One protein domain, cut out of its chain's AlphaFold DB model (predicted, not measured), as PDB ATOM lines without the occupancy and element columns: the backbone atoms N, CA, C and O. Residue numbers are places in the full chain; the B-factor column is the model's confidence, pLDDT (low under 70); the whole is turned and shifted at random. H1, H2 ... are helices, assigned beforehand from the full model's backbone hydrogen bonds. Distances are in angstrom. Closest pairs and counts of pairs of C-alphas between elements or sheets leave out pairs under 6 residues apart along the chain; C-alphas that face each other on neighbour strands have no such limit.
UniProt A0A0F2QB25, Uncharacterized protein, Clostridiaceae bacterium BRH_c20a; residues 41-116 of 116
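AT A GLANCE: This is residues 41 to 116 of the 116 residues of an uncharacterized protein of Clostridiaceae bacterium BRH_c20a (UniProt A0A0F2QB25). A long helix, H1, crosses one side of a small helical core made by H3 and H4, and H5 crosses the other side of that core, so that H3 and H4 lie between H1 and H5. The short H2 sits at the corner where H3 begins, and the first end of H1 reaches out beyond the other helices. The printed part has 76 residues, with five named helices in the order H1, H2, H3, H4, H5 and no named strand; its class is all helix. It is compact, with a radius of gyration of the C-alphas of 12.3 A and spans of 38 by 27 by 19 A.

IN THESE COORDINATES: Find C-alpha 43 at (-7.128, -17.586, -33.925); from there H1, residues 43 to 64, runs 31.8 A. Next come H2, residues 71 to 75, 6.8 A, and H3, residues 77 to 90, 20.2 A from C-alpha 77 at (-23.405, -10.001, -62.314). H4, residues 95 to 102, measures 10.5 A, and H5, residues 106 to 114, 12.5 A, ending at C-alpha 114 at (-12.240, -0.917, -56.690).

HOW THE PARTS SIT: Start at H3, the hub, which touches four helices. Its residues 83 to 87 alone touch H1, closest at the C-alphas of Leu 87 and Gly 54, 6.2 A, at a steep tilt of 41 degrees, opposite ways. H3 touches H5 about perpendicular, at 82 degrees, with the C-alphas of Lys 81 and Ile 112 closest at 6.4 A. H4 touches H3, closest at the C-alphas of Val 98 and Leu 87, 6.8 A. H2 and H3 only just touch, only at the corner, with 3 pairs of C-alphas within 8 A, closest at Ile 73 and Leu 80, 5.3 A. H1 and H5 are apart. In each of the five helices, every O i to N i+4 pair is within hydrogen-bond range.

THE WHOLE: The C-alphas of Ile 42 and Arg 75 are the two farthest apart, 38.0 A. The printed part has no cut, and no link is long. The mean pLDDT of the printed part is 91.9; look to residue 116, the chain's last, for the one value under 70.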
ATOM      1  N   GLU A  41     -11.109 -14.980 -28.248       76.25
ATOM      2  CA  GLU A  41     -11.088 -16.209 -29.027       76.25
ATOM      3  C   GLU A  41      -9.664 -16.541 -29.468       76.25
ATOM      4  O   GLU A  41      -8.824 -15.677 -29.742       76.25
ATOM      5  N   ILE A  42      -9.380 -17.834 -29.592       84.50
ATOM      6  CA  ILE A  42      -8.167 -18.263 -30.281       84.50
ATOM      7  C   ILE A  42      -8.303 -17.971 -31.778       84.50
ATOM      8  O   ILE A  42      -9.401 -17.892 -32.332       84.50
ATOM      9  N   LYS A  43      -7.170 -17.870 -32.479       84.31
ATOM     10  CA  LYS A  43      -7.128 -17.586 -33.925       84.31
ATOM     11  C   LYS A  43      -8.062 -18.483 -34.754       84.31
ATOM     12  O   LYS A  43      -8.642 -18.027 -35.738       84.31
ATOM     13  N   GLU A  44      -8.195 -19.752 -34.375       83.25
ATOM     14  CA  GLU A  44      -9.091 -20.703 -35.040       83.25
ATOM     15  C   GLU A  44     -10.571 -20.405 -34.771       83.25
ATOM     16  O   GLU A  44     -11.371 -20.482 -35.704       83.25
ATOM     17  N   GLY A  45     -10.908 -19.988 -33.546       82.12
ATOM     18  CA  GLY A  45     -12.247 -19.546 -33.148       82.12
ATOM     19  C   GLY A  45     -12.691 -18.333 -33.960       82.12
ATOM     20  O   GLY A  45     -13.720 -18.389 -34.628       82.12
ATOM     21  N   PHE A  46     -11.841 -17.304 -34.060       83.94
ATOM     22  CA  PHE A  46     -12.106 -16.151 -34.931       83.94
ATOM     23  C   PHE A  46     -12.327 -16.547 -36.387       83.94
ATOM     24  O   PHE A  46     -13.223 -16.030 -37.055       83.94
ATOM     25  N   ARG A  47     -11.504 -17.464 -36.907       85.50
ATOM     26  CA  ARG A  47     -11.635 -17.906 -38.297       85.50
ATOM     27  C   ARG A  47     -12.969 -18.610 -38.527       85.50
ATOM     28  O   ARG A  47     -13.587 -18.373 -39.561       85.50
ATOM     29  N   LYS A  48     -13.376 -19.472 -37.596       88.88
ATOM     30  CA  LYS A  48     -14.642 -20.203 -37.658       88.88
ATOM     31  C   LYS A  48     -15.828 -19.240 -37.579       88.88
ATOM     32  O   LYS A  48     -16.623 -19.223 -38.510       88.88
ATOM     33  N   MET A  49     -15.851 -18.359 -36.581       87.75
ATOM     34  CA  MET A  49     -16.935 -17.396 -36.376       87.75
ATOM     35  C   MET A  49     -17.135 -16.468 -37.584       87.75
ATOM     36  O   MET A  49     -18.251 -16.277 -38.053       87.75
ATOM     37  N   ARG A  50     -16.050 -15.928 -38.160       91.06
ATOM     38  CA  ARG A  50     -16.148 -15.079 -39.362       91.06
ATOM     39  C   ARG A  50     -16.651 -15.841 -40.590       91.06
ATOM     40  O   ARG A  50     -17.330 -15.260 -41.431       91.06
ATOM     41  N   LEU A  51     -16.288 -17.119 -40.727       92.44
ATOM     42  CA  LEU A  51     -16.783 -17.963 -41.818       92.44
ATOM     43  C   LEU A  51     -18.271 -18.275 -41.651       92.44
ATOM     44  O   LEU A  51     -19.002 -18.169 -42.628       92.44
ATOM     45  N   GLU A  52     -18.706 -18.603 -40.435       92.75
ATOM     46  CA  GLU A  52     -20.119 -18.829 -40.104       92.75
ATOM     47  C   GLU A  52     -20.945 -17.570 -40.388       92.75
ATOM     48  O   GLU A  52     -21.910 -17.638 -41.143       92.75
ATOM     49  N   LYS A  53     -20.473 -16.397 -39.946       92.81
ATOM     50  CA  LYS A  53     -21.093 -15.106 -40.280       92.81
ATOM     51  C   LYS A  53     -21.163 -14.850 -41.789       92.81
ATOM     52  O   LYS A  53     -22.149 -14.337 -42.301       92.81
ATOM     53  N   GLY A  54     -20.115 -15.207 -42.534       94.44
ATOM     54  CA  GLY A  54     -20.127 -15.119 -43.995       94.44
ATOM     55  C   GLY A  54     -21.185 -16.025 -44.640       94.44
ATOM     56  O   GLY A  54     -21.849 -15.613 -45.587       94.44
ATOM     57  N   GLN A  55     -21.358 -17.248 -44.134       95.12
ATOM     58  CA  GLN A  55     -22.386 -18.181 -44.610       95.12
ATOM     59  C   GLN A  55     -23.796 -17.687 -44.287       95.12
ATOM     60  O   GLN A  55     -24.685 -17.793 -45.131       95.12
ATOM     61  N   GLU A  56     -23.984 -17.109 -43.105       95.00
ATOM     62  CA  GLU A  56     -25.240 -16.489 -42.697       95.00
ATOM     63  C   GLU A  56     -25.618 -15.331 -43.630       95.00
ATOM     64  O   GLU A  56     -26.715 -15.331 -44.183       95.00
ATOM     65  N   ILE A  57     -24.679 -14.420 -43.918       95.69
ATOM     66  CA  ILE A  57     -24.885 -13.325 -44.881       95.69
ATOM     67  C   ILE A  57     -25.325 -13.870 -46.248       95.69
ATOM     68  O   ILE A  57     -26.259 -13.340 -46.846       95.69
ATOM     69  N   ILE A  58     -24.688 -14.939 -46.744       95.88
ATOM     70  CA  ILE A  58     -25.083 -15.575 -48.013       95.88
ATOM     71  C   ILE A  58     -26.511 -16.124 -47.931       95.88
ATOM     72  O   ILE A  58     -27.296 -15.915 -48.857       95.88
ATOM     73  N   SER A  59     -26.846 -16.818 -46.842       95.06
ATOM     74  CA  SER A  59     -28.175 -17.395 -46.630       95.06
ATOM     75  C   SER A  59     -29.253 -16.313 -46.625       95.06
ATOM     76  O   SER A  59     -30.201 -16.392 -47.407       95.06
ATOM     77  N   THR A  60     -29.072 -15.270 -45.814       95.44
ATOM     78  CA  THR A  60     -29.998 -14.136 -45.714       95.44
ATOM     79  C   THR A  60     -30.142 -13.426 -47.057       95.44
ATOM     80  O   THR A  60     -31.259 -13.210 -47.522       95.44
ATOM     81  N   TYR A  61     -29.031 -13.168 -47.754       96.12
ATOM     82  CA  TYR A  61     -29.050 -12.545 -49.079       96.12
ATOM     83  C   TYR A  61     -29.879 -13.348 -50.095       96.12
ATOM     84  O   TYR A  61     -30.639 -12.766 -50.877       96.12
ATOM     85  N   CYS A  62     -29.750 -14.681 -50.088       94.81
ATOM     86  CA  CYS A  62     -30.526 -15.558 -50.965       94.81
ATOM     87  C   CYS A  62     -32.013 -15.558 -50.592       94.81
ATOM     88  O   CYS A  62     -32.859 -15.464 -51.480       94.81
ATOM     89  N   GLN A  63     -32.329 -15.619 -49.296       94.94
ATOM     90  CA  GLN A  63     -33.705 -15.603 -48.792       94.94
ATOM     91  C   GLN A  63     -34.430 -14.303 -49.153       94.94
ATOM     92  O   GLN A  63     -35.514 -14.350 -49.728       94.94
ATOM     93  N   GLU A  64     -33.812 -13.148 -48.901       94.62
ATOM     94  CA  GLU A  64     -34.385 -11.830 -49.211       94.62
ATOM     95  C   GLU A  64     -34.701 -11.647 -50.702       94.62
ATOM     96  O   GLU A  64     -35.629 -10.927 -51.069       94.62
ATOM     97  N   ARG A  65     -33.930 -12.305 -51.576       92.94
ATOM     98  CA  ARG A  65     -34.066 -12.213 -53.038       92.94
ATOM     99  C   ARG A  65     -34.801 -13.396 -53.662       92.94
ATOM    100  O   ARG A  65     -34.917 -13.440 -54.883       92.94
ATOM    101  N   ASN A  66     -35.326 -14.318 -52.851       93.81
ATOM    102  CA  ASN A  66     -35.973 -15.556 -53.298       93.81
ATOM    103  C   ASN A  66     -35.104 -16.387 -54.264       93.81
ATOM    104  O   ASN A  66     -35.614 -17.010 -55.194       93.81
ATOM    105  N   ILE A  67     -33.787 -16.391 -54.052       93.12
ATOM    106  CA  ILE A  67     -32.842 -17.188 -54.837       93.12
ATOM    107  C   ILE A  67     -32.892 -18.626 -54.320       93.12
ATOM    108  O   ILE A  67     -32.527 -18.891 -53.173       93.12
ATOM    109  N   ILE A  68     -33.340 -19.552 -55.167       90.25
ATOM    110  CA  ILE A  68     -33.483 -20.971 -54.808       90.25
ATOM    111  C   ILE A  68     -32.200 -21.736 -55.148       90.25
ATOM    112  O   ILE A  68     -31.738 -22.552 -54.351       90.25
ATOM    113  N   ASP A  69     -31.605 -21.464 -56.313       91.50
ATOM    114  CA  ASP A  69     -30.323 -22.040 -56.714       91.50
ATOM    115  C   ASP A  69     -29.212 -20.993 -56.598       91.50
ATOM    116  O   ASP A  69     -29.198 -19.985 -57.302       91.50
ATOM    117  N   TYR A  70     -28.212 -21.271 -55.758       89.19
ATOM    118  CA  TYR A  70     -27.024 -20.427 -55.601       89.19
ATOM    119  C   TYR A  70     -26.316 -20.138 -56.942       89.19
ATOM    120  O   TYR A  70     -25.675 -19.099 -57.105       89.19
ATOM    121  N   LYS A  71     -26.471 -21.005 -57.956       91.19
ATOM    122  CA  LYS A  71     -25.942 -20.764 -59.309       91.19
ATOM    123  C   LYS A  71     -26.522 -19.519 -59.981       91.19
ATOM    124  O   LYS A  71     -25.871 -18.961 -60.865       91.19
ATOM    125  N   GLU A  72     -27.714 -19.074 -59.592       91.00
ATOM    126  CA  GLU A  72     -28.346 -17.860 -60.120       91.00
ATOM    127  C   GLU A  72     -27.521 -16.605 -59.819       91.00
ATOM    128  O   GLU A  72     -27.461 -15.698 -60.651       91.00
ATOM    129  N   ILE A  73     -26.787 -16.593 -58.702       92.50
ATOM    130  CA  ILE A  73     -25.894 -15.489 -58.325       92.50
ATOM    131  C   ILE A  73     -24.814 -15.279 -59.388       92.50
ATOM    132  O   ILE A  73     -24.505 -14.148 -59.746       92.50
ATOM    133  N   PHE A  74     -24.277 -16.355 -59.963       91.81
ATOM    134  CA  PHE A  74     -23.257 -16.259 -61.015       91.81
ATOM    135  C   PHE A  74     -23.835 -15.915 -62.388       91.81
ATOM    136  O   PHE A  74     -23.098 -15.478 -63.270       91.81
ATOM    137  N   ARG A  75     -25.143 -16.118 -62.590       91.44
ATOM    138  CA  ARG A  75     -25.836 -15.741 -63.830       91.44
ATOM    139  C   ARG A  75     -26.194 -14.261 -63.856       91.44
ATOM    140  O   ARG A  75     -26.360 -13.707 -64.939       91.44
ATOM    141  N   ASN A  76     -26.293 -13.629 -62.689       92.69
ATOM    142  CA  ASN A  76     -26.572 -12.210 -62.556       92.69
ATOM    143  C   ASN A  76     -25.361 -11.466 -61.958       92.69
ATOM    144  O   ASN A  76     -25.168 -11.479 -60.741       92.69
ATOM    145  N   PRO A  77     -24.569 -10.753 -62.784       91.19
ATOM    146  CA  PRO A  77     -23.405 -10.001 -62.314       91.19
ATOM    147  C   PRO A  77     -23.720  -9.002 -61.196       91.19
ATOM    148  O   PRO A  77     -22.867  -8.758 -60.346       91.19
ATOM    149  N   GLN A  78     -24.937  -8.448 -61.174       93.00
ATOM    150  CA  GLN A  78     -25.360  -7.518 -60.133       93.00
ATOM    151  C   GLN A  78     -25.504  -8.225 -58.780       93.00
ATOM    152  O   GLN A  78     -25.013  -7.711 -57.778       93.00
ATOM    153  N   TYR A  79     -26.091  -9.425 -58.750       94.56
ATOM    154  CA  TYR A  79     -26.212 -10.203 -57.514       94.56
ATOM    155  C   TYR A  79     -24.855 -10.622 -56.970       94.56
ATOM    156  O   TYR A  79     -24.590 -10.472 -55.779       94.56
ATOM    157  N   LEU A  80     -23.957 -11.078 -57.845       94.88
ATOM    158  CA  LEU A  80     -22.593 -11.406 -57.443       94.88
ATOM    159  C   LEU A  80     -21.874 -10.190 -56.842       94.88
ATOM    160  O   LEU A  80     -21.199 -10.305 -55.819       94.88
ATOM    161  N   LYS A  81     -22.029  -9.022 -57.472       95.38
ATOM    162  CA  LYS A  81     -21.410  -7.771 -57.031       95.38
ATOM    163  C   LYS A  81     -21.927  -7.326 -55.665       95.38
ATOM    164  O   LYS A  81     -21.129  -7.003 -54.789       95.38
ATOM    165  N   GLU A  82     -23.242  -7.320 -55.482       95.31
ATOM    166  CA  GLU A  82     -23.885  -6.979 -54.213       95.31
ATOM    167  C   GLU A  82     -23.495  -7.948 -53.098       95.31
ATOM    168  O   GLU A  82     -23.092  -7.500 -52.027       95.31
ATOM    169  N   LEU A  83     -23.529  -9.258 -53.360       96.31
ATOM    170  CA  LEU A  83     -23.166 -10.266 -52.368       96.31
ATOM    171  C   LEU A  83     -21.719 -10.102 -51.888       96.31
ATOM    172  O   LEU A  83     -21.446 -10.126 -50.689       96.31
ATOM    173  N   ILE A  84     -20.779  -9.919 -52.821       96.12
ATOM    174  CA  ILE A  84     -19.364  -9.722 -52.486       96.12
ATOM    175  C   ILE A  84     -19.179  -8.464 -51.629       96.12
ATOM    176  O   ILE A  84     -18.406  -8.495 -50.671       96.12
ATOM    177  N   ARG A  85     -19.897  -7.379 -51.931       94.81
ATOM    178  CA  ARG A  85     -19.852  -6.144 -51.135       94.81
ATOM    179  C   ARG A  85     -20.396  -6.349 -49.727       94.81
ATOM    180  O   ARG A  85     -19.742  -5.954 -48.764       94.81
ATOM    181  N   GLU A  86     -21.537  -7.019 -49.604       95.38
ATOM    182  CA  GLU A  86     -22.156  -7.304 -48.308       95.38
ATOM    183  C   GLU A  86     -21.229  -8.149 -47.423       95.38
ATOM    184  O   GLU A  86     -21.044  -7.868 -46.235       95.38
ATOM    185  N   LEU A  87     -20.562  -9.140 -48.023       96.12
ATOM    186  CA  LEU A  87     -19.567  -9.963 -47.345       96.12
ATOM    187  C   LEU A  87     -18.364  -9.139 -46.884       96.12
ATOM    188  O   LEU A  87     -17.971  -9.253 -45.721       96.12
ATOM    189  N   LEU A  88     -17.782  -8.301 -47.743       94.50
ATOM    190  CA  LEU A  88     -16.621  -7.484 -47.377       94.50
ATOM    191  C   LEU A  88     -16.936  -6.505 -46.241       94.50
ATOM    192  O   LEU A  88     -16.106  -6.313 -45.353       94.50
ATOM    193  N   LYS A  89     -18.147  -5.944 -46.234       93.19
ATOM    194  CA  LYS A  89     -18.575  -4.968 -45.233       93.19
ATOM    195  C   LYS A  89     -18.867  -5.598 -43.870       93.19
ATOM    196  O   LYS A  89     -18.465  -5.044 -42.850       93.19
ATOM    197  N   ASN A  90     -19.536  -6.754 -43.838       92.56
ATOM    198  CA  ASN A  90     -20.159  -7.241 -42.599       92.56
ATOM    199  C   ASN A  90     -19.519  -8.505 -42.000       92.56
ATOM    200  O   ASN A  90     -19.711  -8.779 -40.812       92.56
ATOM    201  N   SER A  91     -18.734  -9.272 -42.768       89.75
ATOM    202  CA  SER A  91     -18.183 -10.564 -42.306       89.75
ATOM    203  C   SER A  91     -16.792 -10.484 -41.658       89.75
ATOM    204  O   SER A  91     -16.337 -11.458 -41.061       89.75
ATOM    205  N   LYS A  92     -16.081  -9.351 -41.799       91.12
ATOM    206  CA  LYS A  92     -14.654  -9.191 -41.425       91.12
ATOM    207  C   LYS A  92     -13.709 -10.208 -42.101       91.12
ATOM    208  O   LYS A  92     -12.575 -10.419 -41.648       91.12
ATOM    209  N   LEU A  93     -14.158 -10.862 -43.174       93.19
ATOM    210  CA  LEU A  93     -13.344 -11.760 -43.987       93.19
ATOM    211  C   LEU A  93     -12.411 -10.956 -44.897       93.19
ATOM    212  O   LEU A  93     -12.781  -9.930 -45.461       93.19
ATOM    213  N   SER A  94     -11.190 -11.453 -45.088       92.94
ATOM    214  CA  SER A  94     -10.293 -10.906 -46.113       92.94
ATOM    215  C   SER A  94     -10.826 -11.186 -47.523       92.94
ATOM    216  O   SER A  94     -11.523 -12.178 -47.737       92.94
ATOM    217  N   HIS A  95     -10.402 -10.396 -48.517       94.38
ATOM    218  CA  HIS A  95     -10.751 -10.617 -49.928       94.38
ATOM    219  C   HIS A  95     -10.539 -12.067 -50.385       94.38
ATOM    220  O   HIS A  95     -11.376 -12.629 -51.087       94.38
ATOM    221  N   ARG A  96      -9.445 -12.703 -49.941       94.12
ATOM    222  CA  ARG A  96      -9.151 -14.105 -50.261       94.12
ATOM    223  C   ARG A  96     -10.158 -15.071 -49.645       94.12
ATOM    224  O   ARG A  96     -10.521 -16.064 -50.267       94.12
ATOM    225  N   GLN A  97     -10.583 -14.811 -48.415       94.25
ATOM    226  CA  GLN A  97     -11.587 -15.643 -47.759       94.25
ATOM    227  C   GLN A  97     -12.960 -15.465 -48.407       94.25
ATOM    228  O   GLN A  97     -13.630 -16.467 -48.624       94.25
ATOM    229  N   VAL A  98     -13.333 -14.239 -48.781       96.06
ATOM    230  CA  VAL A  98     -14.564 -13.972 -49.544       96.06
ATOM    231  C   VAL A  98     -14.530 -14.688 -50.892       96.06
ATOM    232  O   VAL A  98     -15.477 -15.388 -51.230       96.06
ATOM    233  N   ALA A  99     -13.420 -14.601 -51.630       95.88
ATOM    234  CA  ALA A  99     -13.255 -15.293 -52.907       95.88
ATOM    235  C   ALA A  99     -13.448 -16.812 -52.770       95.88
ATOM    236  O   ALA A  99     -14.221 -17.410 -53.516       95.88
ATOM    237  N   ASN A 100     -12.810 -17.418 -51.763       95.81
ATOM    238  CA  ASN A 100     -12.952 -18.843 -51.469       95.81
ATOM    239  C   ASN A 100     -14.378 -19.225 -51.054       95.81
ATOM    240  O   ASN A 100     -14.859 -20.277 -51.461       95.81
ATOM    241  N   LEU A 101     -15.030 -18.399 -50.231       95.00
ATOM    242  CA  LEU A 101     -16.377 -18.657 -49.728       95.00
ATOM    243  C   LEU A 101     -17.416 -18.581 -50.852       95.00
ATOM    244  O   LEU A 101     -18.283 -19.441 -50.947       95.00
ATOM    245  N   VAL A 102     -17.299 -17.570 -51.715       94.12
ATOM    246  CA  VAL A 102     -18.223 -17.356 -52.833       94.12
ATOM    247  C   VAL A 102     -17.928 -18.314 -53.989       94.12
ATOM    248  O   VAL A 102     -18.849 -18.668 -54.716       94.12
ATOM    249  N   GLY A 103     -16.679 -18.760 -54.155       93.94
ATOM    250  CA  GLY A 103     -16.250 -19.623 -55.260       93.94
ATOM    251  C   GLY A 103     -15.771 -18.850 -56.495       93.94
ATOM    252  O   GLY A 103     -15.950 -19.307 -57.622       93.94
ATOM    253  N   VAL A 104     -15.176 -17.670 -56.298       94.38
ATOM    254  CA  VAL A 104     -14.628 -16.813 -57.366       94.38
ATOM    255  C   VAL A 104     -13.129 -16.586 -57.186       94.38
ATOM    256  O   VAL A 104     -12.541 -16.940 -56.168       94.38
ATOM    257  N   SER A 105     -12.475 -15.975 -58.177       95.12
ATOM    258  CA  SER A 105     -11.066 -15.602 -58.046       95.12
ATOM    259  C   SER A 105     -10.890 -14.339 -57.194       95.12
ATOM    260  O   SER A 105     -11.737 -13.443 -57.186       95.12
ATOM    261  N   ASN A 106      -9.731 -14.214 -56.535       92.44
ATOM    262  CA  ASN A 106      -9.361 -13.000 -55.794       92.44
ATOM    263  C   ASN A 106      -9.431 -11.734 -56.664       92.44
ATOM    264  O   ASN A 106      -9.747 -10.662 -56.159       92.44
ATOM    265  N   GLY A 107      -9.145 -11.855 -57.967       93.00
ATOM    266  CA  GLY A 107      -9.192 -10.736 -58.909       93.00
ATOM    267  C   GLY A 107     -10.605 -10.190 -59.119       93.00
ATOM    268  O   GLY A 107     -10.770  -8.979 -59.205       93.00
ATOM    269  N   VAL A 108     -11.625 -11.058 -59.134       93.12
ATOM    270  CA  VAL A 108     -13.036 -10.639 -59.230       93.12
ATOM    271  C   VAL A 108     -13.430  -9.826 -58.002       93.12
ATOM    272  O   VAL A 108     -13.969  -8.730 -58.137       93.12
ATOM    273  N   VAL A 109     -13.096 -10.328 -56.811       94.44
ATOM    274  CA  VAL A 109     -13.373  -9.634 -55.547       94.44
ATOM    275  C   VAL A 109     -12.652  -8.286 -55.494       94.44
ATOM    276  O   VAL A 109     -13.266  -7.272 -55.177       94.44
ATOM    277  N   HIS A 110     -11.365  -8.256 -55.850       93.12
ATOM    278  CA  HIS A 110     -10.580  -7.024 -55.842       93.12
ATOM    279  C   HIS A 110     -11.122  -5.983 -56.827       93.12
ATOM    280  O   HIS A 110     -11.254  -4.820 -56.465       93.12
ATOM    281  N   LYS A 111     -11.495  -6.402 -58.043       93.56
ATOM    282  CA  LYS A 111     -12.116  -5.525 -59.038       93.56
ATOM    283  C   LYS A 111     -13.405  -4.900 -58.502       93.56
ATOM    284  O   LYS A 111     -13.562  -3.691 -58.582       93.56
ATOM    285  N   ILE A 112     -14.291  -5.702 -57.912       92.00
ATOM    286  CA  ILE A 112     -15.564  -5.219 -57.350       92.00
ATOM    287  C   ILE A 112     -15.344  -4.215 -56.212       92.00
ATOM    288  O   ILE A 112     -16.098  -3.249 -56.110       92.00
ATOM    289  N   ASN A 113     -14.308  -4.420 -55.396       91.69
ATOM    290  CA  ASN A 113     -13.922  -3.500 -54.328       91.69
ATOM    291  C   ASN A 113     -13.335  -2.171 -54.846       91.69
ATOM    292  O   ASN A 113     -13.344  -1.191 -54.119       91.69
ATOM    293  N   LEU A 114     -12.786  -2.134 -56.065       89.38
ATOM    294  CA  LEU A 114     -12.240  -0.917 -56.690       89.38
ATOM    295  C   LEU A 114     -13.275  -0.127 -57.508       89.38
ATOM    296  O   LEU A 114     -12.990   0.984 -57.935       89.38
ATOM    297  N   GLU A 115     -14.449  -0.701 -57.773       84.94
ATOM    298  CA  GLU A 115     -15.566  -0.040 -58.469       84.94
ATOM    299  C   GLU A 115     -16.458   0.781 -57.507       84.94
ATOM    300  O   GLU A 115     -17.658   0.945 -57.750       84.94
ATOM    301  N   GLU A 116     -15.880   1.229 -56.392       57.72
ATOM    302  CA  GLU A 116     -16.414   2.183 -55.408       57.72
ATOM    303  C   GLU A 116     -15.611   3.486 -55.485       57.72
ATOM    304  O   GLU A 116     -16.254   4.558 -55.453       57.72
TER     305      GLU A 116